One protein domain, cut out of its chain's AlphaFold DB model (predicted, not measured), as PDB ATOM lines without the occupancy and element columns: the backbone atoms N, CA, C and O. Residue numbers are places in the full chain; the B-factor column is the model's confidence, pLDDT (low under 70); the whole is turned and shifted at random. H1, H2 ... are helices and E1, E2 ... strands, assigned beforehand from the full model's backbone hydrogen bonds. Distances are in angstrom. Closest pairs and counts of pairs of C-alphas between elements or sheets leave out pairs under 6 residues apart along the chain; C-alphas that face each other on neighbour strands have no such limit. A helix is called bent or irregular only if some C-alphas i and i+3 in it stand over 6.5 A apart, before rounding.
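AT A GLANCE: This is residues 6 to 128 of the 138 residues of an uncharacterized protein of Bacteroidetes bacterium 43-93 (UniProt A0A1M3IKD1). Four helices, H1, H3, H4 and H5, stand side by side in an up-and-down bundle, each running against the one before it, with the short helix H2 at one end of H1. After H5 a long loop, of which residues 108 to 114 stick out, leads to a small hairpin of strands, E1 and E2, near H2. The printed part has 123 residues, with order H1 H2 H3 H4 H5 E1 E2; the sheet is antiparallel and the class mostly helix. It is compact, with a radius of gyration of the C-alphas of 13.8 A and spans of 42 by 32 by 28 A.

IN THESE COORDINATES: H1, residues 6 to 16, begins at C-alpha 6 (12.376, -38.998, 3.997) and is 15.4 A long. H2, residues 20 to 27, is only just irregular: C-alphas 23 and 26 are 6.9 A apart. H3, residues 36 to 59, measures 33.9 A, H4, residues 65 to 81, 24.4 A, and H5, residues 86 to 102, 24.6 A. E1 is residues 120 to 122 and E2 residues 125 to 127, ending at C-alpha 127 (-8.196, -51.541, -0.639).

HOW THE PARTS SIT: H1 touches residues 46 to 57 of H3, closest C-alphas Arg 16 and Asp 47 at 5.4 A. H3 and H4 form a helical hairpin, a shallow tilt of 14 degrees, closest C-alphas Cys 49 and His 75 at 6.0 A. H4 and H5 form another, at 10 degrees, closest C-alphas Ile 79 and Lys 89 at 5.7 A. H3 and H5 touch and run the same way, closest C-alphas Ile 42 and Gly 92 at 5.9 A. H2 and H5 are near each other. In E1 and E2, N 120 and O 127 are 2.8 A apart, within hydrogen-bond range. Every O i to N i+4 pair is within range in H1, H3, H4 and H5, but 2 of 4 in H2.

THE WHOLE: The C-alphas farthest apart, of His 33 and Thr 61, are 42.1 A apart. The printed part has no cut. The link H5 to E1 is long. pLDDT is under 70 in residues 27 to 29 and 108 to 128.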
ATOM      1  N   LYS A   6      11.699 -37.860   4.631       84.88
ATOM      2  CA  LYS A   6      12.376 -38.998   3.997       84.88
ATOM      3  C   LYS A   6      11.361 -40.029   3.501       84.88
ATOM      4  O   LYS A   6      11.373 -40.382   2.330       84.88
ATOM      5  N   GLN A   7      10.426 -40.422   4.366       84.94
ATOM      6  CA  GLN A   7       9.379 -41.381   4.003       84.94
ATOM      7  C   GLN A   7       8.421 -40.839   2.937       84.94
ATOM      8  O   GLN A   7       7.933 -41.599   2.106       84.94
ATOM      9  N   THR A   8       8.108 -39.540   2.963       85.81
ATOM     10  CA  THR A   8       7.254 -38.923   1.942       85.81
ATOM     11  C   THR A   8       7.959 -38.886   0.586       85.81
ATOM     12  O   THR A   8       7.350 -39.277  -0.404       85.81
ATOM     13  N   LEU A   9       9.235 -38.493   0.534       87.69
ATOM     14  CA  LEU A   9      10.019 -38.476  -0.706       87.69
ATOM     15  C   LEU A   9      10.184 -39.877  -1.297       87.69
ATOM     16  O   LEU A   9       9.935 -40.062  -2.483       87.69
ATOM     17  N   GLU A  10      10.509 -40.880  -0.475       87.44
ATOM     18  CA  GLU A  10      10.588 -42.281  -0.915       87.44
ATOM     19  C   GLU A  10       9.278 -42.742  -1.572       87.44
ATOM     20  O   GLU A  10       9.299 -43.359  -2.636       87.44
ATOM     21  N   LYS A  11       8.127 -42.383  -0.991       84.88
ATOM     22  CA  LYS A  11       6.806 -42.705  -1.552       84.88
ATOM     23  C   LYS A  11       6.518 -41.966  -2.859       84.88
ATOM     24  O   LYS A  11       5.963 -42.574  -3.768       84.88
ATOM     25  N   LEU A  12       6.885 -40.687  -2.962       86.94
ATOM     26  CA  LEU A  12       6.701 -39.895  -4.185       86.94
ATOM     27  C   LEU A  12       7.574 -40.420  -5.330       86.94
ATOM     28  O   LEU A  12       7.094 -40.566  -6.451       86.94
ATOM     29  N   TYR A  13       8.832 -40.764  -5.046       88.31
ATOM     30  CA  TYR A  13       9.734 -41.342  -6.039       88.31
ATOM     31  C   TYR A  13       9.303 -42.742  -6.468       88.31
ATOM     32  O   TYR A  13       9.301 -43.032  -7.665       88.31
ATOM     33  N   ALA A  14       8.862 -43.578  -5.521       86.56
ATOM     34  CA  ALA A  14       8.276 -44.873  -5.843       86.56
ATOM     35  C   ALA A  14       7.038 -44.710  -6.735       86.56
ATOM     36  O   ALA A  14       6.939 -45.376  -7.756       86.56
ATOM     37  N   PHE A  15       6.127 -43.791  -6.400       87.19
ATOM     38  CA  PHE A  15       4.938 -43.526  -7.212       87.19
ATOM     39  C   PHE A  15       5.270 -43.071  -8.632       87.19
ATOM     40  O   PHE A  15       4.699 -43.590  -9.588       87.19
ATOM     41  N   ARG A  16       6.227 -42.151  -8.777       86.44
ATOM     42  CA  ARG A  16       6.660 -41.649 -10.084       86.44
ATOM     43  C   ARG A  16       7.197 -42.765 -10.988       86.44
ATOM     44  O   ARG A  16       6.922 -42.768 -12.181       86.44
ATOM     45  N   GLY A  17       7.941 -43.717 -10.421       83.25
ATOM     46  CA  GLY A  17       8.511 -44.847 -11.161       83.25
ATOM     47  C   GLY A  17       7.538 -45.996 -11.447       83.25
ATOM     48  O   GLY A  17       7.919 -46.942 -12.132       83.25
ATOM     49  N   MET A  18       6.313 -45.953 -10.919       85.56
ATOM     50  CA  MET A  18       5.313 -46.996 -11.149       85.56
ATOM     51  C   MET A  18       4.489 -46.724 -12.409       85.56
ATOM     52  O   MET A  18       4.175 -45.578 -12.736       85.56
ATOM     53  N   ASP A  19       4.068 -47.807 -13.062       85.75
ATOM     54  CA  ASP A  19       2.989 -47.779 -14.043       85.75
ATOM     55  C   ASP A  19       1.659 -47.598 -13.300       85.75
ATOM     56  O   ASP A  19       1.204 -48.479 -12.556       85.75
ATOM     57  N   LYS A  20       1.058 -46.419 -13.474       86.62
ATOM     58  CA  LYS A  20      -0.139 -46.012 -12.745       86.62
ATOM     59  C   LYS A  20      -1.328 -46.864 -13.174       86.62
ATOM     60  O   LYS A  20      -2.071 -47.335 -12.317       86.62
ATOM     61  N   TYR A  21      -1.472 -47.138 -14.463       85.38
ATOM     62  CA  TYR A  21      -2.602 -47.881 -15.012       85.38
ATOM     63  C   TYR A  21      -2.492 -49.380 -14.713       85.38
ATOM     64  O   TYR A  21      -3.477 -49.988 -14.295       85.38
ATOM     65  N   ALA A  22      -1.298 -49.970 -14.775       83.81
ATOM     66  CA  ALA A  22      -1.107 -51.369 -14.382       83.81
ATOM     67  C   ALA A  22      -1.285 -51.594 -12.869       83.81
ATOM     68  O   ALA A  22      -1.834 -52.619 -12.443       83.81
ATOM     69  N   THR A  23      -0.833 -50.643 -12.045       82.62
ATOM     70  CA  THR A  23      -0.859 -50.767 -10.576       82.62
ATOM     71  C   THR A  23      -2.233 -50.442 -10.001       82.62
ATOM     72  O   THR A  23      -2.769 -51.191  -9.182       82.62
ATOM     73  N   PHE A  24      -2.811 -49.323 -10.433       80.75
ATOM     74  CA  PHE A  24      -4.040 -48.772  -9.876       80.75
ATOM     75  C   PHE A  24      -5.264 -49.036 -10.750       80.75
ATOM     76  O   PHE A  24      -6.384 -49.034 -10.242       80.75
ATOM     77  N   GLY A  25      -5.084 -49.333 -12.038       76.88
ATOM     78  CA  GLY A  25      -6.207 -49.515 -12.954       76.88
ATOM     79  C   GLY A  25      -7.090 -50.715 -12.628       76.88
ATOM     80  O   GLY A  25      -8.278 -50.706 -12.924       76.88
ATOM     81  N   LYS A  26      -6.580 -51.712 -11.894       75.25
ATOM     82  CA  LYS A  26      -7.402 -52.823 -11.372       75.25
ATOM     83  C   LYS A  26      -8.509 -52.379 -10.424       75.25
ATOM     84  O   LYS A  26      -9.460 -53.124 -10.213       75.25
ATOM     85  N   ALA A  27      -8.362 -51.213  -9.811       68.38
ATOM     86  CA  ALA A  27      -9.316 -50.734  -8.834       68.38
ATOM     87  C   ALA A  27     -10.372 -49.783  -9.420       68.38
ATOM     88  O   ALA A  27     -11.328 -49.452  -8.715       68.38
ATOM     89  N   GLN A  28     -10.232 -49.386 -10.692       69.56
ATOM     90  CA  GLN A  28     -11.242 -48.642 -11.442       69.56
ATOM     91  C   GLN A  28     -11.609 -49.426 -12.700       69.56
ATOM     92  O   GLN A  28     -10.832 -49.540 -13.642       69.56
ATOM     93  N   THR A  29     -12.806 -50.002 -12.712       69.00
ATOM     94  CA  THR A  29     -13.292 -50.790 -13.847       69.00
ATOM     95  C   THR A  29     -13.277 -49.947 -15.127       69.00
ATOM     96  O   THR A  29     -13.745 -48.814 -15.109       69.00
ATOM     97  N   GLY A  30     -12.745 -50.489 -16.226       70.25
ATOM     98  CA  GLY A  30     -12.720 -49.824 -17.539       70.25
ATOM     99  C   GLY A  30     -11.450 -49.025 -17.843       70.25
ATOM    100  O   GLY A  30     -11.042 -48.975 -19.001       70.25
ATOM    101  N   ILE A  31     -10.734 -48.523 -16.828       82.19
ATOM    102  CA  ILE A  31      -9.574 -47.643 -17.056       82.19
ATOM    103  C   ILE A  31      -8.391 -48.349 -17.736       82.19
ATOM    104  O   ILE A  31      -7.611 -47.714 -18.439       82.19
ATOM    105  N   ILE A  32      -8.280 -49.669 -17.564       76.88
ATOM    106  CA  ILE A  32      -7.214 -50.512 -18.132       76.88
ATOM    107  C   ILE A  32      -7.298 -50.562 -19.670       76.88
ATOM    108  O   ILE A  32      -6.321 -50.885 -20.334       76.88
ATOM    109  N   HIS A  33      -8.462 -50.235 -20.241       79.94
ATOM    110  CA  HIS A  33      -8.680 -50.166 -21.688       79.94
ATOM    111  C   HIS A  33      -8.581 -48.736 -22.234       79.94
ATOM    112  O   HIS A  33      -8.983 -48.488 -23.371       79.94
ATOM    113  N   SER A  34      -8.088 -47.788 -21.431       84.69
ATOM    114  CA  SER A  34      -7.895 -46.412 -21.883       84.69
ATOM    115  C   SER A  34      -6.903 -46.358 -23.045       84.69
ATOM    116  O   SER A  34      -5.911 -47.082 -23.009       84.69
ATOM    117  N   PRO A  35      -7.120 -45.488 -24.039       89.12
ATOM    118  CA  PRO A  35      -6.136 -45.241 -25.087       89.12
ATOM    119  C   PRO A  35      -4.783 -44.807 -24.505       89.12
ATOM    120  O   PRO A  35      -4.754 -43.976 -23.595       89.12
ATOM    121  N   ASP A  36      -3.684 -45.363 -25.021       88.44
ATOM    122  CA  ASP A  36      -2.324 -45.136 -24.504       88.44
ATOM    123  C   ASP A  36      -1.956 -43.643 -24.456       88.44
ATOM    124  O   ASP A  36      -1.379 -43.171 -23.482       88.44
ATOM    125  N   ASP A  37      -2.392 -42.860 -25.446       90.94
ATOM    126  CA  ASP A  37      -2.197 -41.409 -25.494       90.94
ATOM    127  C   ASP A  37      -2.856 -40.683 -24.308       90.94
ATOM    128  O   ASP A  37      -2.287 -39.747 -23.742       90.94
ATOM    129  N   GLN A  38      -4.037 -41.131 -23.879       92.19
ATOM    130  CA  GLN A  38      -4.709 -40.582 -22.699       92.19
ATOM    131  C   GLN A  38      -4.039 -41.037 -21.401       92.19
ATOM    132  O   GLN A  38      -3.935 -40.243 -20.458       92.19
ATOM    133  N   GLN A  39      -3.563 -42.287 -21.364       91.00
ATOM    134  CA  GLN A  39      -2.808 -42.809 -20.225       91.00
ATOM    135  C   GLN A  39      -1.520 -42.017 -20.000       91.00
ATOM    136  O   GLN A  39      -1.205 -41.647 -18.862       91.00
ATOM    137  N   ASP A  40      -0.817 -41.702 -21.084       92.06
ATOM    138  CA  ASP A  40       0.403 -40.908 -21.070       92.06
ATOM    139  C   ASP A  40       0.136 -39.484 -20.578       92.06
ATOM    140  O   ASP A  40       0.864 -38.984 -19.720       92.06
ATOM    141  N   VAL A  41      -0.931 -38.829 -21.051       93.56
ATOM    142  CA  VAL A  41      -1.292 -37.471 -20.602       93.56
ATOM    143  C   VAL A  41      -1.509 -37.424 -19.089       93.56
ATOM    144  O   VAL A  41      -0.919 -36.582 -18.407       93.56
ATOM    145  N   ILE A  42      -2.317 -38.333 -18.540       92.94
ATOM    146  CA  ILE A  42      -2.579 -38.371 -17.094       92.94
ATOM    147  C   ILE A  42      -1.321 -38.748 -16.313       92.94
ATOM    148  O   ILE A  42      -1.009 -38.104 -15.307       92.94
ATOM    149  N   SER A  43      -0.575 -39.752 -16.776       92.44
ATOM    150  CA  SER A  43       0.665 -40.189 -16.126       92.44
ATOM    151  C   SER A  43       1.692 -39.061 -16.062       92.44
ATOM    152  O   SER A  43       2.276 -38.836 -15.002       92.44
ATOM    153  N   ASN A  44       1.838 -38.290 -17.140       93.94
ATOM    154  CA  ASN A  44       2.725 -37.132 -17.194       93.94
ATOM    155  C   ASN A  44       2.312 -36.046 -16.192       93.94
ATOM    156  O   ASN A  44       3.161 -35.549 -15.450       93.94
ATOM    157  N   ILE A  45       1.019 -35.712 -16.097       94.00
ATOM    158  CA  ILE A  45       0.537 -34.714 -15.124       94.00
ATOM    159  C   ILE A  45       0.788 -35.183 -13.682       94.00
ATOM    160  O   ILE A  45       1.177 -34.391 -12.817       94.00
ATOM    161  N   LEU A  46       0.592 -36.472 -13.404       93.44
ATOM    162  CA  LEU A  46       0.849 -37.054 -12.086       93.44
ATOM    163  C   LEU A  46       2.343 -37.088 -11.742       93.44
ATOM    164  O   LEU A  46       2.717 -36.838 -10.591       93.44
ATOM    165  N   ASP A  47       3.201 -37.347 -12.726       93.44
ATOM    166  CA  ASP A  47       4.652 -37.322 -12.555       93.44
ATOM    167  C   ASP A  47       5.178 -35.902 -12.326       93.44
ATOM    168  O   ASP A  47       6.046 -35.701 -11.467       93.44
ATOM    169  N   GLU A  48       4.615 -34.903 -13.014       93.69
ATOM    170  CA  GLU A  48       4.857 -33.486 -12.724       93.69
ATOM    171  C   GLU A  48       4.436 -33.124 -11.298       93.69
ATOM    172  O   GLU A  48       5.213 -32.506 -10.564       93.69
ATOM    173  N   CYS A  49       3.252 -33.573 -10.869       93.38
ATOM    174  CA  CYS A  49       2.758 -33.348  -9.513       93.38
ATOM    175  C   CYS A  49       3.737 -33.906  -8.470       93.38
ATOM    176  O   CYS A  49       4.139 -33.198  -7.543       93.38
ATOM    177  N   CYS A  50       4.201 -35.147  -8.656       92.25
ATOM    178  CA  CYS A  50       5.186 -35.773  -7.771       92.25
ATOM    179  C   CYS A  50       6.510 -35.016  -7.748       92.25
ATOM    180  O   CYS A  50       7.086 -34.823  -6.677       92.25
ATOM    181  N   LYS A  51       6.988 -34.566  -8.912       92.44
ATOM    182  CA  LYS A  51       8.218 -33.781  -9.026       92.44
ATOM    183  C   LYS A  51       8.102 -32.459  -8.266       92.44
ATOM    184  O   LYS A  51       9.004 -32.124  -7.505       92.44
ATOM    185  N   HIS A  52       7.005 -31.725  -8.436       92.31
ATOM    186  CA  HIS A  52       6.804 -30.442  -7.758       92.31
ATOM    187  C   HIS A  52       6.658 -30.618  -6.244       92.31
ATOM    188  O   HIS A  52       7.259 -29.865  -5.480       92.31
ATOM    189  N   LEU A  53       5.942 -31.656  -5.801       90.44
ATOM    190  CA  LEU A  53       5.855 -32.008  -4.383       90.44
ATOM    191  C   LEU A  53       7.223 -32.367  -3.792       90.44
ATOM    192  O   LEU A  53       7.550 -31.914  -2.697       90.44
ATOM    193  N   ALA A  54       8.025 -33.161  -4.506       90.69
ATOM    194  CA  ALA A  54       9.361 -33.539  -4.060       90.69
ATOM    195  C   ALA A  54      10.274 -32.312  -3.921       90.69
ATOM    196  O   ALA A  54      10.878 -32.133  -2.865       90.69
ATOM    197  N   ILE A  55      10.281 -31.426  -4.924       91.06
ATOM    198  CA  ILE A  55      11.042 -30.169  -4.896       91.06
ATOM    199  C   ILE A  55      10.647 -29.318  -3.685       91.06
ATOM    200  O   ILE A  55      11.523 -28.851  -2.965       91.06
ATOM    201  N   GLU A  56       9.349 -29.146  -3.418       90.06
ATOM    202  CA  GLU A  56       8.866 -28.353  -2.278       90.06
ATOM    203  C   GLU A  56       9.266 -28.964  -0.920       90.06
ATOM    204  O   GLU A  56       9.603 -28.262   0.038       90.06
ATOM    205  N   ILE A  57       9.261 -30.296  -0.818       88.50
ATOM    206  CA  ILE A  57       9.676 -31.007   0.399       88.50
ATOM    207  C   ILE A  57      11.196 -30.927   0.612       88.50
ATOM    208  O   ILE A  57      11.661 -30.846   1.761       88.50
ATOM    209  N   GLU A  58      11.975 -30.964  -0.468       88.44
ATOM    210  CA  GLU A  58      13.436 -30.864  -0.447       88.44
ATOM    211  C   GLU A  58      13.906 -29.435  -0.154       88.44
ATOM    212  O   GLU A  58      14.772 -29.250   0.704       88.44
ATOM    213  N   SER A  59      13.291 -28.432  -0.790       86.38
ATOM    214  CA  SER A  59      13.697 -27.021  -0.729       86.38
ATOM    215  C   SER A  59      13.552 -26.395   0.659       86.38
ATOM    216  O   SER A  59      14.304 -25.489   1.017       86.38
ATOM    217  N   THR A  60      12.607 -26.879   1.468       79.06
ATOM    218  CA  THR A  60      12.223 -26.215   2.717       79.06
ATOM    219  C   THR A  60      12.409 -27.130   3.911       79.06
ATOM    220  O   THR A  60      11.791 -28.184   3.972       79.06
ATOM    221  N   THR A  61      13.167 -26.731   4.940       74.00
ATOM    222  CA  THR A  61      13.374 -27.518   6.183       74.00
ATOM    223  C   THR A  61      12.074 -27.960   6.870       74.00
ATOM    224  O   THR A  61      12.038 -29.031   7.479       74.00
ATOM    225  N   ARG A  62      10.991 -27.189   6.726       74.25
ATOM    226  CA  ARG A  62       9.619 -27.538   7.126       74.25
ATOM    227  C   ARG A  62       8.621 -27.199   6.009       74.25
ATOM    228  O   ARG A  62       8.177 -26.056   5.956       74.25
ATOM    229  N   PRO A  63       8.256 -28.153   5.137       74.25
ATOM    230  CA  PRO A  63       7.342 -27.877   4.038       74.25
ATOM    231  C   PRO A  63       5.994 -27.386   4.564       74.25
ATOM    232  O   PRO A  63       5.415 -27.961   5.497       74.25
ATOM    233  N   VAL A  64       5.507 -26.296   3.973       82.00
ATOM    234  CA  VAL A  64       4.249 -25.679   4.378       82.00
ATOM    235  C   VAL A  64       3.106 -26.453   3.730       82.00
ATOM    236  O   VAL A  64       3.052 -26.636   2.517       82.00
ATOM    237  N   LYS A  65       2.153 -26.912   4.547       82.00
ATOM    238  CA  LYS A  65       1.019 -27.713   4.058       82.00
ATOM    239  C   LYS A  65       0.164 -26.983   3.019       82.00
ATOM    240  O   LYS A  65      -0.448 -27.648   2.194       82.00
ATOM    241  N   SER A  66       0.099 -25.652   3.075       82.56
ATOM    242  CA  SER A  66      -0.609 -24.842   2.079       82.56
ATOM    243  C   SER A  66       0.077 -24.889   0.717       82.56
ATOM    244  O   SER A  66      -0.621 -25.102  -0.262       82.56
ATOM    245  N   SER A  67       1.409 -24.795   0.659       87.00
ATOM    246  CA  SER A  67       2.167 -24.882  -0.597       87.00
ATOM    247  C   SER A  67       2.005 -26.254  -1.249       87.00
ATOM    248  O   SER A  67       1.669 -26.359  -2.424       87.00
ATOM    249  N   LEU A  68       2.134 -27.331  -0.465       89.12
ATOM    250  CA  LEU A  68       1.906 -28.691  -0.970       89.12
ATOM    251  C   LEU A  68       0.468 -28.884  -1.470       89.12
ATOM    252  O   LEU A  68       0.242 -29.528  -2.491       89.12
ATOM    253  N   LYS A  69      -0.509 -28.313  -0.756       87.38
ATOM    254  CA  LYS A  69      -1.915 -28.329  -1.167       87.38
ATOM    255  C   LYS A  69      -2.128 -27.601  -2.487       87.38
ATOM    256  O   LYS A  69      -2.833 -28.128  -3.338       87.38
ATOM    257  N   GLU A  70      -1.547 -26.419  -2.642       89.06
ATOM    258  CA  GLU A  70      -1.646 -25.623  -3.863       89.06
ATOM    259  C   GLU A  70      -1.081 -26.389  -5.059       89.06
ATOM    260  O   GLU A  70      -1.785 -26.552  -6.049       89.06
ATOM    261  N   ILE A  71       0.107 -26.990  -4.908       91.31
ATOM    262  CA  ILE A  71       0.705 -27.856  -5.934       91.31
ATOM    263  C   ILE A  71      -0.278 -28.951  -6.359       91.31
ATOM    264  O   ILE A  71      -0.501 -29.138  -7.553       91.31
ATOM    265  N   ILE A  72      -0.887 -29.664  -5.409       90.94
ATOM    266  CA  ILE A  72      -1.824 -30.748  -5.730       90.94
ATOM    267  C   ILE A  72      -3.054 -30.209  -6.461       90.94
ATOM    268  O   ILE A  72      -3.404 -30.744  -7.509       90.94
ATOM    269  N   VAL A  73      -3.682 -29.147  -5.950       88.19
ATOM    270  CA  VAL A  73      -4.889 -28.556  -6.552       88.19
ATOM    271  C   VAL A  73      -4.615 -28.086  -7.981       88.19
ATOM    272  O   VAL A  73      -5.388 -28.411  -8.874       88.19
ATOM    273  N   THR A  74      -3.475 -27.440  -8.235       90.44
ATOM    274  CA  THR A  74      -3.085 -27.038  -9.594       90.44
ATOM    275  C   THR A  74      -3.001 -28.232 -10.547       90.44
ATOM    276  O   THR A  74      -3.424 -28.132 -11.698       90.44
ATOM    277  N   HIS A  75      -2.479 -29.378 -10.101       92.44
ATOM    278  CA  HIS A  75      -2.419 -30.570 -10.954       92.44
ATOM    279  C   HIS A  75      -3.781 -31.252 -11.102       92.44
ATOM    280  O   HIS A  75      -4.071 -31.771 -12.176       92.44
ATOM    281  N   MET A  76      -4.649 -31.193 -10.089       89.31
ATOM    282  CA  MET A  76      -6.042 -31.627 -10.229       89.31
ATOM    283  C   MET A  76      -6.776 -30.795 -11.288       89.31
ATOM    284  O   MET A  76      -7.466 -31.360 -12.133       89.31
ATOM    285  N   ASP A  77      -6.569 -29.478 -11.304       89.44
ATOM    286  CA  ASP A  77      -7.144 -28.596 -12.322       89.44
ATOM    287  C   ASP A  77      -6.589 -28.908 -13.721       89.44
ATOM    288  O   ASP A  77      -7.361 -28.993 -14.681       89.44
ATOM    289  N   LYS A  78      -5.277 -29.173 -13.844       90.31
ATOM    290  CA  LYS A  78      -4.665 -29.640 -15.104       90.31
ATOM    291  C   LYS A  78      -5.315 -30.931 -15.613       90.31
ATOM    292  O   LYS A  78      -5.600 -31.031 -16.802       90.31
ATOM    293  N   ILE A  79      -5.580 -31.897 -14.731       90.75
ATOM    294  CA  ILE A  79      -6.258 -33.156 -15.086       90.75
ATOM    295  C   ILE A  79      -7.673 -32.876 -15.599       90.75
ATOM    296  O   ILE A  79      -8.070 -33.400 -16.639       90.75
ATOM    297  N   MET A  80      -8.424 -32.000 -14.928       87.38
ATOM    298  CA  MET A  80      -9.785 -31.649 -15.350       87.38
ATOM    299  C   MET A  80      -9.823 -30.953 -16.717       87.38
ATOM    300  O   MET A  80     -10.774 -31.147 -17.485       87.38
ATOM    301  N   GLN A  81      -8.785 -30.184 -17.047       90.06
ATOM    302  CA  GLN A  81      -8.638 -29.490 -18.329       90.06
ATOM    303  C   GLN A  81      -8.008 -30.358 -19.430       90.06
ATOM    304  O   GLN A  81      -8.073 -29.984 -20.599       90.06
ATOM    305  N   ALA A  82      -7.433 -31.514 -19.090       91.56
ATOM    306  CA  ALA A  82      -6.769 -32.381 -20.054       91.56
ATOM    307  C   ALA A  82      -7.743 -32.873 -21.149       91.56
ATOM    308  O   ALA A  82      -8.917 -33.147 -20.860       91.56
ATOM    309  N   PRO A  83      -7.283 -33.025 -22.404       91.12
ATOM    310  CA  PRO A  83      -8.097 -33.509 -23.518       91.12
ATOM    311  C   PRO A  83      -8.226 -35.044 -23.500       91.12
ATOM    312  O   PRO A  83      -7.941 -35.718 -24.482       91.12
ATOM    313  N   VAL A  84      -8.635 -35.603 -22.362       91.00
ATOM    314  CA  VAL A  84      -8.853 -37.044 -22.157       91.00
ATOM    315  C   VAL A  84     -10.312 -37.313 -21.789       91.00
ATOM    316  O   VAL A  84     -11.062 -36.387 -21.462       91.00
ATOM    317  N   ASN A  85     -10.741 -38.573 -21.851       88.62
ATOM    318  CA  ASN A  85     -12.098 -38.952 -21.472       88.62
ATOM    319  C   ASN A  85     -12.348 -38.753 -19.961       88.62
ATOM    320  O   ASN A  85     -11.422 -38.626 -19.158       88.62
ATOM    321  N   THR A  86     -13.619 -38.727 -19.563       86.94
ATOM    322  CA  THR A  86     -14.009 -38.496 -18.164       86.94
ATOM    323  C   THR A  86     -13.429 -39.546 -17.213       86.94
ATOM    324  O   THR A  86     -12.981 -39.194 -16.131       86.94
ATOM    325  N   GLU A  87     -13.349 -40.811 -17.631       87.00
ATOM    326  CA  GLU A  87     -12.805 -41.895 -16.800       87.00
ATOM    327  C   GLU A  87     -11.324 -41.673 -16.454       87.00
ATOM    328  O   GLU A  87     -10.926 -41.852 -15.303       87.00
ATOM    329  N   ASN A  88     -10.521 -41.214 -17.420       86.88
ATOM    330  CA  ASN A  88      -9.120 -40.842 -17.225       86.88
ATOM    331  C   ASN A  88      -8.968 -39.618 -16.325       86.88
ATOM    332  O   ASN A  88      -8.065 -39.584 -15.487       86.88
ATOM    333  N   LYS A  89      -9.875 -38.640 -16.445       88.44
ATOM    334  CA  LYS A  89      -9.903 -37.493 -15.530       88.44
ATOM    335  C   LYS A  89     -10.181 -37.934 -14.101       88.44
ATOM    336  O   LYS A  89      -9.424 -37.569 -13.204       88.44
ATOM    337  N   ASP A  90     -11.207 -38.754 -13.897       85.94
ATOM    338  CA  ASP A  90     -11.582 -39.261 -12.575       85.94
ATOM    339  C   ASP A  90     -10.450 -40.097 -11.966       85.94
ATOM    340  O   ASP A  90     -10.070 -39.893 -10.811       85.94
ATOM    341  N   PHE A  91      -9.836 -40.974 -12.765       87.44
ATOM    342  CA  PHE A  91      -8.689 -41.774 -12.344       87.44
ATOM    343  C   PHE A  91      -7.505 -40.901 -11.909       87.44
ATOM    344  O   PHE A  91      -6.977 -41.064 -10.805       87.44
ATOM    345  N   GLY A  92      -7.121 -39.920 -12.730       88.19
ATOM    346  CA  GLY A  92      -6.071 -38.967 -12.381       88.19
ATOM    347  C   GLY A  92      -6.406 -38.169 -11.114       88.19
ATOM    348  O   GLY A  92      -5.556 -37.997 -10.236       88.19
ATOM    349  N   TYR A  93      -7.660 -37.737 -10.970       87.62
ATOM    350  CA  TYR A  93      -8.141 -37.003  -9.801       87.62
ATOM    351  C   TYR A  93      -8.028 -37.841  -8.518       87.62
ATOM    352  O   TYR A  93      -7.555 -37.351  -7.486       87.62
ATOM    353  N   HIS A  94      -8.389 -39.127  -8.579       85.00
ATOM    354  CA  HIS A  94      -8.213 -40.072  -7.475       85.00
ATOM    355  C   HIS A  94      -6.737 -40.276  -7.109       85.00
ATOM    356  O   HIS A  94      -6.392 -40.321  -5.923       85.00
ATOM    357  N   LEU A  95      -5.843 -40.326  -8.099       87.69
ATOM    358  CA  LEU A  95      -4.407 -40.437  -7.851       87.69
ATOM    359  C   LEU A  95      -3.813 -39.164  -7.224       87.69
ATOM    360  O   LEU A  95      -2.978 -39.268  -6.324       87.69
ATOM    361  N   CYS A  96      -4.295 -37.970  -7.577       88.06
ATOM    362  CA  CYS A  96      -3.926 -36.734  -6.873       88.06
ATOM    363  C   CYS A  96      -4.332 -36.750  -5.390       88.06
ATOM    364  O   CYS A  96      -3.565 -36.306  -4.533       88.06
ATOM    365  N   TRP A  97      -5.504 -37.300  -5.064       85.31
ATOM    366  CA  TRP A  97      -5.923 -37.497  -3.672       85.31
ATOM    367  C   TRP A  97      -5.006 -38.459  -2.918       85.31
ATOM    368  O   TRP A  97      -4.613 -38.179  -1.783       85.31
ATOM    369  N   PHE A  98      -4.624 -39.565  -3.557       84.12
ATOM    370  CA  PHE A  98      -3.653 -40.498  -2.993       84.12
ATOM    371  C   PHE A  98      -2.310 -39.802  -2.700       84.12
ATOM    372  O   PHE A  98      -1.756 -39.963  -1.608       84.12
ATOM    373  N   LEU A  99      -1.815 -38.970  -3.623       86.50
ATOM    374  CA  LEU A  99      -0.596 -38.181  -3.416       86.50
ATOM    375  C   LEU A  99      -0.730 -37.202  -2.244       86.50
ATOM    376  O   LEU A  99       0.190 -37.102  -1.430       86.50
ATOM    377  N   ALA A 100      -1.880 -36.537  -2.100       86.38
ATOM    378  CA  ALA A 100      -2.156 -35.647  -0.972       86.38
ATOM    379  C   ALA A 100      -2.059 -36.369   0.376       86.38
ATOM    380  O   ALA A 100      -1.395 -35.886   1.300       86.38
ATOM    381  N   GLU A 101      -2.649 -37.563   0.467       84.25
ATOM    382  CA  GLU A 101      -2.583 -38.395   1.666       84.25
ATOM    383  C   GLU A 101      -1.132 -38.777   1.999       84.25
ATOM    384  O   GLU A 101      -0.696 -38.634   3.146       84.25
ATOM    385  N   LYS A 102      -0.342 -39.201   1.000       81.56
ATOM    386  CA  LYS A 102       1.073 -39.560   1.211       81.56
ATOM    387  C   LYS A 102       1.955 -38.357   1.551       81.56
ATOM    388  O   LYS A 102       2.912 -38.510   2.317       81.56
ATOM    389  N   ALA A 103       1.604 -37.170   1.064       81.62
ATOM    390  CA  ALA A 103       2.237 -35.904   1.427       81.62
ATOM    391  C   ALA A 103       1.792 -35.362   2.804       81.62
ATOM    392  O   ALA A 103       2.343 -34.372   3.286       81.62
ATOM    393  N   GLY A 104       0.817 -35.996   3.471       79.69
ATOM    394  CA  GLY A 104       0.287 -35.532   4.760       79.69
ATOM    395  C   GLY A 104      -0.517 -34.228   4.660       79.69
ATOM    396  O   GLY A 104      -0.605 -33.465   5.638       79.69
ATOM    397  N   VAL A 105      -1.071 -33.969   3.472       81.94
ATOM    398  CA  VAL A 105      -1.898 -32.812   3.133       81.94
ATOM    399  C   VAL A 105      -3.366 -33.199   3.231       81.94
ATOM    400  O   VAL A 105      -3.800 -34.195   2.663       81.94
ATOM    401  N   ASP A 106      -4.140 -32.379   3.935       78.06
ATOM    402  CA  ASP A 106      -5.589 -32.525   3.990       78.06
ATOM    403  C   ASP A 106      -6.258 -31.532   3.028       78.06
ATOM    404  O   ASP A 106      -6.192 -30.306   3.204       78.06
ATOM    405  N   LEU A 107      -6.904 -32.061   1.991       72.62
ATOM    406  CA  LEU A 107      -7.606 -31.258   0.994       72.62
ATOM    407  C   LEU A 107      -9.003 -30.801   1.478       72.62
ATOM    408  O   LEU A 107      -9.538 -29.850   0.902       72.62
ATOM    409  N   TRP A 108      -9.538 -31.345   2.589       59.34
ATOM    410  CA  TRP A 108     -10.917 -31.120   3.080       59.34
ATOM    411  C   TRP A 108     -11.349 -29.658   3.246       59.34
ATOM    412  O   TRP A 108     -12.536 -29.362   3.150       59.34
ATOM    413  N   ARG A 109     -10.429 -28.722   3.514       45.88
ATOM    414  CA  ARG A 109     -10.810 -27.339   3.860       45.88
ATOM    415  C   ARG A 109     -11.444 -26.509   2.728       45.88
ATOM    416  O   ARG A 109     -12.027 -25.485   3.052       45.88
ATOM    417  N   ASN A 110     -11.373 -26.933   1.458       40.12
ATOM    418  CA  ASN A 110     -11.842 -26.117   0.318       40.12
ATOM    419  C   ASN A 110     -12.820 -26.825  -0.645       40.12
ATOM    420  O   ASN A 110     -13.211 -26.214  -1.633       40.12
ATOM    421  N   SER A 111     -13.243 -28.072  -0.396       38.75
ATOM    422  CA  SER A 111     -14.229 -28.747  -1.256       38.75
ATOM    423  C   SER A 111     -15.490 -29.099  -0.466       38.75
ATOM    424  O   SER A 111     -15.512 -30.069   0.291       38.75
ATOM    425  N   ASN A 112     -16.570 -28.339  -0.669       30.58
ATOM    426  CA  ASN A 112     -17.911 -28.679  -0.162       30.58
ATOM    427  C   ASN A 112     -18.491 -29.952  -0.808       30.58
ATOM    428  O   ASN A 112     -19.526 -30.461  -0.377       30.58
ATOM    429  N   THR A 113     -17.824 -30.495  -1.823       32.84
ATOM    430  CA  THR A 113     -18.223 -31.721  -2.500       32.84
ATOM    431  C   THR A 113     -17.613 -32.914  -1.774       32.84
ATOM    432  O   THR A 113     -16.420 -33.191  -1.877       32.84
ATOM    433  N   LYS A 114     -18.441 -33.646  -1.021       34.12
ATOM    434  CA  LYS A 114     -18.118 -35.016  -0.607       34.12
ATOM    435  C   LYS A 114     -17.977 -35.872  -1.868       34.12
ATOM    436  O   LYS A 114     -18.976 -36.391  -2.352       34.12
ATOM    437  N   VAL A 115     -16.763 -36.057  -2.372       34.44
ATOM    438  CA  VAL A 115     -16.500 -37.181  -3.276       34.44
ATOM    439  C   VAL A 115     -16.367 -38.423  -2.391       34.44
ATOM    440  O   VAL A 115     -15.502 -38.507  -1.519       34.44
ATOM    441  N   TRP A 116     -17.351 -39.309  -2.506       34.47
ATOM    442  CA  TRP A 116     -17.540 -40.510  -1.696       34.47
ATOM    443  C   TRP A 116     -16.961 -41.721  -2.435       34.47
ATOM    444  O   TRP A 116     -17.344 -41.947  -3.576       34.47
ATOM    445  N   GLY A 117     -16.115 -42.523  -1.769       36.59
ATOM    446  CA  GLY A 117     -15.469 -43.717  -2.345       36.59
ATOM    447  C   GLY A 117     -14.426 -43.327  -3.403       36.59
ATOM    448  O   GLY A 117     -14.554 -42.320  -4.067       36.59
ATOM    449  N   TYR A 118     -13.304 -43.981  -3.614       41.03
ATOM    450  CA  TYR A 118     -12.868 -45.346  -3.428       41.03
ATOM    451  C   TYR A 118     -11.335 -45.174  -3.368       41.03
ATOM    452  O   TYR A 118     -10.773 -44.587  -4.279       41.03
ATOM    453  N   TRP A 119     -10.663 -45.406  -2.236       42.94
ATOM    454  CA  TRP A 119      -9.527 -46.338  -2.095       42.94
ATOM    455  C   TRP A 119      -8.743 -45.951  -0.835       42.94
ATOM    456  O   TRP A 119      -8.531 -44.775  -0.563       42.94
ATOM    457  N   SER A 120      -8.323 -46.935  -0.048       38.41
ATOM    458  CA  SER A 120      -7.294 -46.800   0.977       38.41
ATOM    459  C   SER A 120      -6.146 -47.607   0.435       38.41
ATOM    460  O   SER A 120      -6.264 -48.812   0.223       38.41
ATOM    461  N   VAL A 121      -5.057 -46.927   0.126       42.12
ATOM    462  CA  VAL A 121      -3.866 -47.593  -0.368       42.12
ATOM    463  C   VAL A 121      -2.959 -47.845   0.831       42.12
ATOM    464  O   VAL A 121      -2.163 -46.985   1.228       42.12
ATOM    465  N   ASP A 122      -3.139 -49.022   1.423       40.31
ATOM    466  CA  ASP A 122      -2.231 -49.628   2.399       40.31
ATOM    467  C   ASP A 122      -1.136 -50.372   1.620       40.31
ATOM    468  O   ASP A 122      -1.455 -51.229   0.798       40.31
ATOM    469  N   ASP A 123       0.139 -50.051   1.859       38.41
ATOM    470  CA  ASP A 123       1.300 -50.733   1.251       38.41
ATOM    471  C   ASP A 123       1.221 -50.938  -0.276       38.41
ATOM    472  O   ASP A 123       1.363 -52.052  -0.779       38.41
ATOM    473  N   ASN A 124       0.975 -49.863  -1.038       43.09
ATOM    474  CA  ASN A 124       0.843 -49.895  -2.507       43.09
ATOM    475  C   ASN A 124      -0.229 -50.871  -3.038       43.09
ATOM    476  O   ASN A 124      -0.252 -51.184  -4.227       43.09
ATOM    477  N   LYS A 125      -1.151 -51.332  -2.185       37.06
ATOM    478  CA  LYS A 125      -2.307 -52.136  -2.580       37.06
ATOM    479  C   LYS A 125      -3.573 -51.335  -2.366       37.06
ATOM    480  O   LYS A 125      -3.855 -50.862  -1.266       37.06
ATOM    481  N   VAL A 126      -4.357 -51.205  -3.428       42.16
ATOM    482  CA  VAL A 126      -5.668 -50.573  -3.349       42.16
ATOM    483  C   VAL A 126      -6.614 -51.459  -2.538       42.16
ATOM    484  O   VAL A 126      -6.943 -52.568  -2.953       42.16
ATOM    485  N   LYS A 127      -7.071 -50.969  -1.383       42.81
ATOM    486  CA  LYS A 127      -8.196 -51.541  -0.639       42.81
ATOM    487  C   LYS A 127      -9.427 -50.667  -0.831       42.81
ATOM    488  O   LYS A 127      -9.399 -49.457  -0.614       42.81
ATOM    489  N   THR A 128     -10.540 -51.284  -1.198       39.34
ATOM    490  CA  THR A 128     -11.855 -50.642  -1.246       39.34
ATOM    491  C   THR A 128     -12.246 -50.186   0.161       39.34
ATOM    492  O   THR A 128     -12.327 -50.999   1.080       39.34
TER     493      THR A 128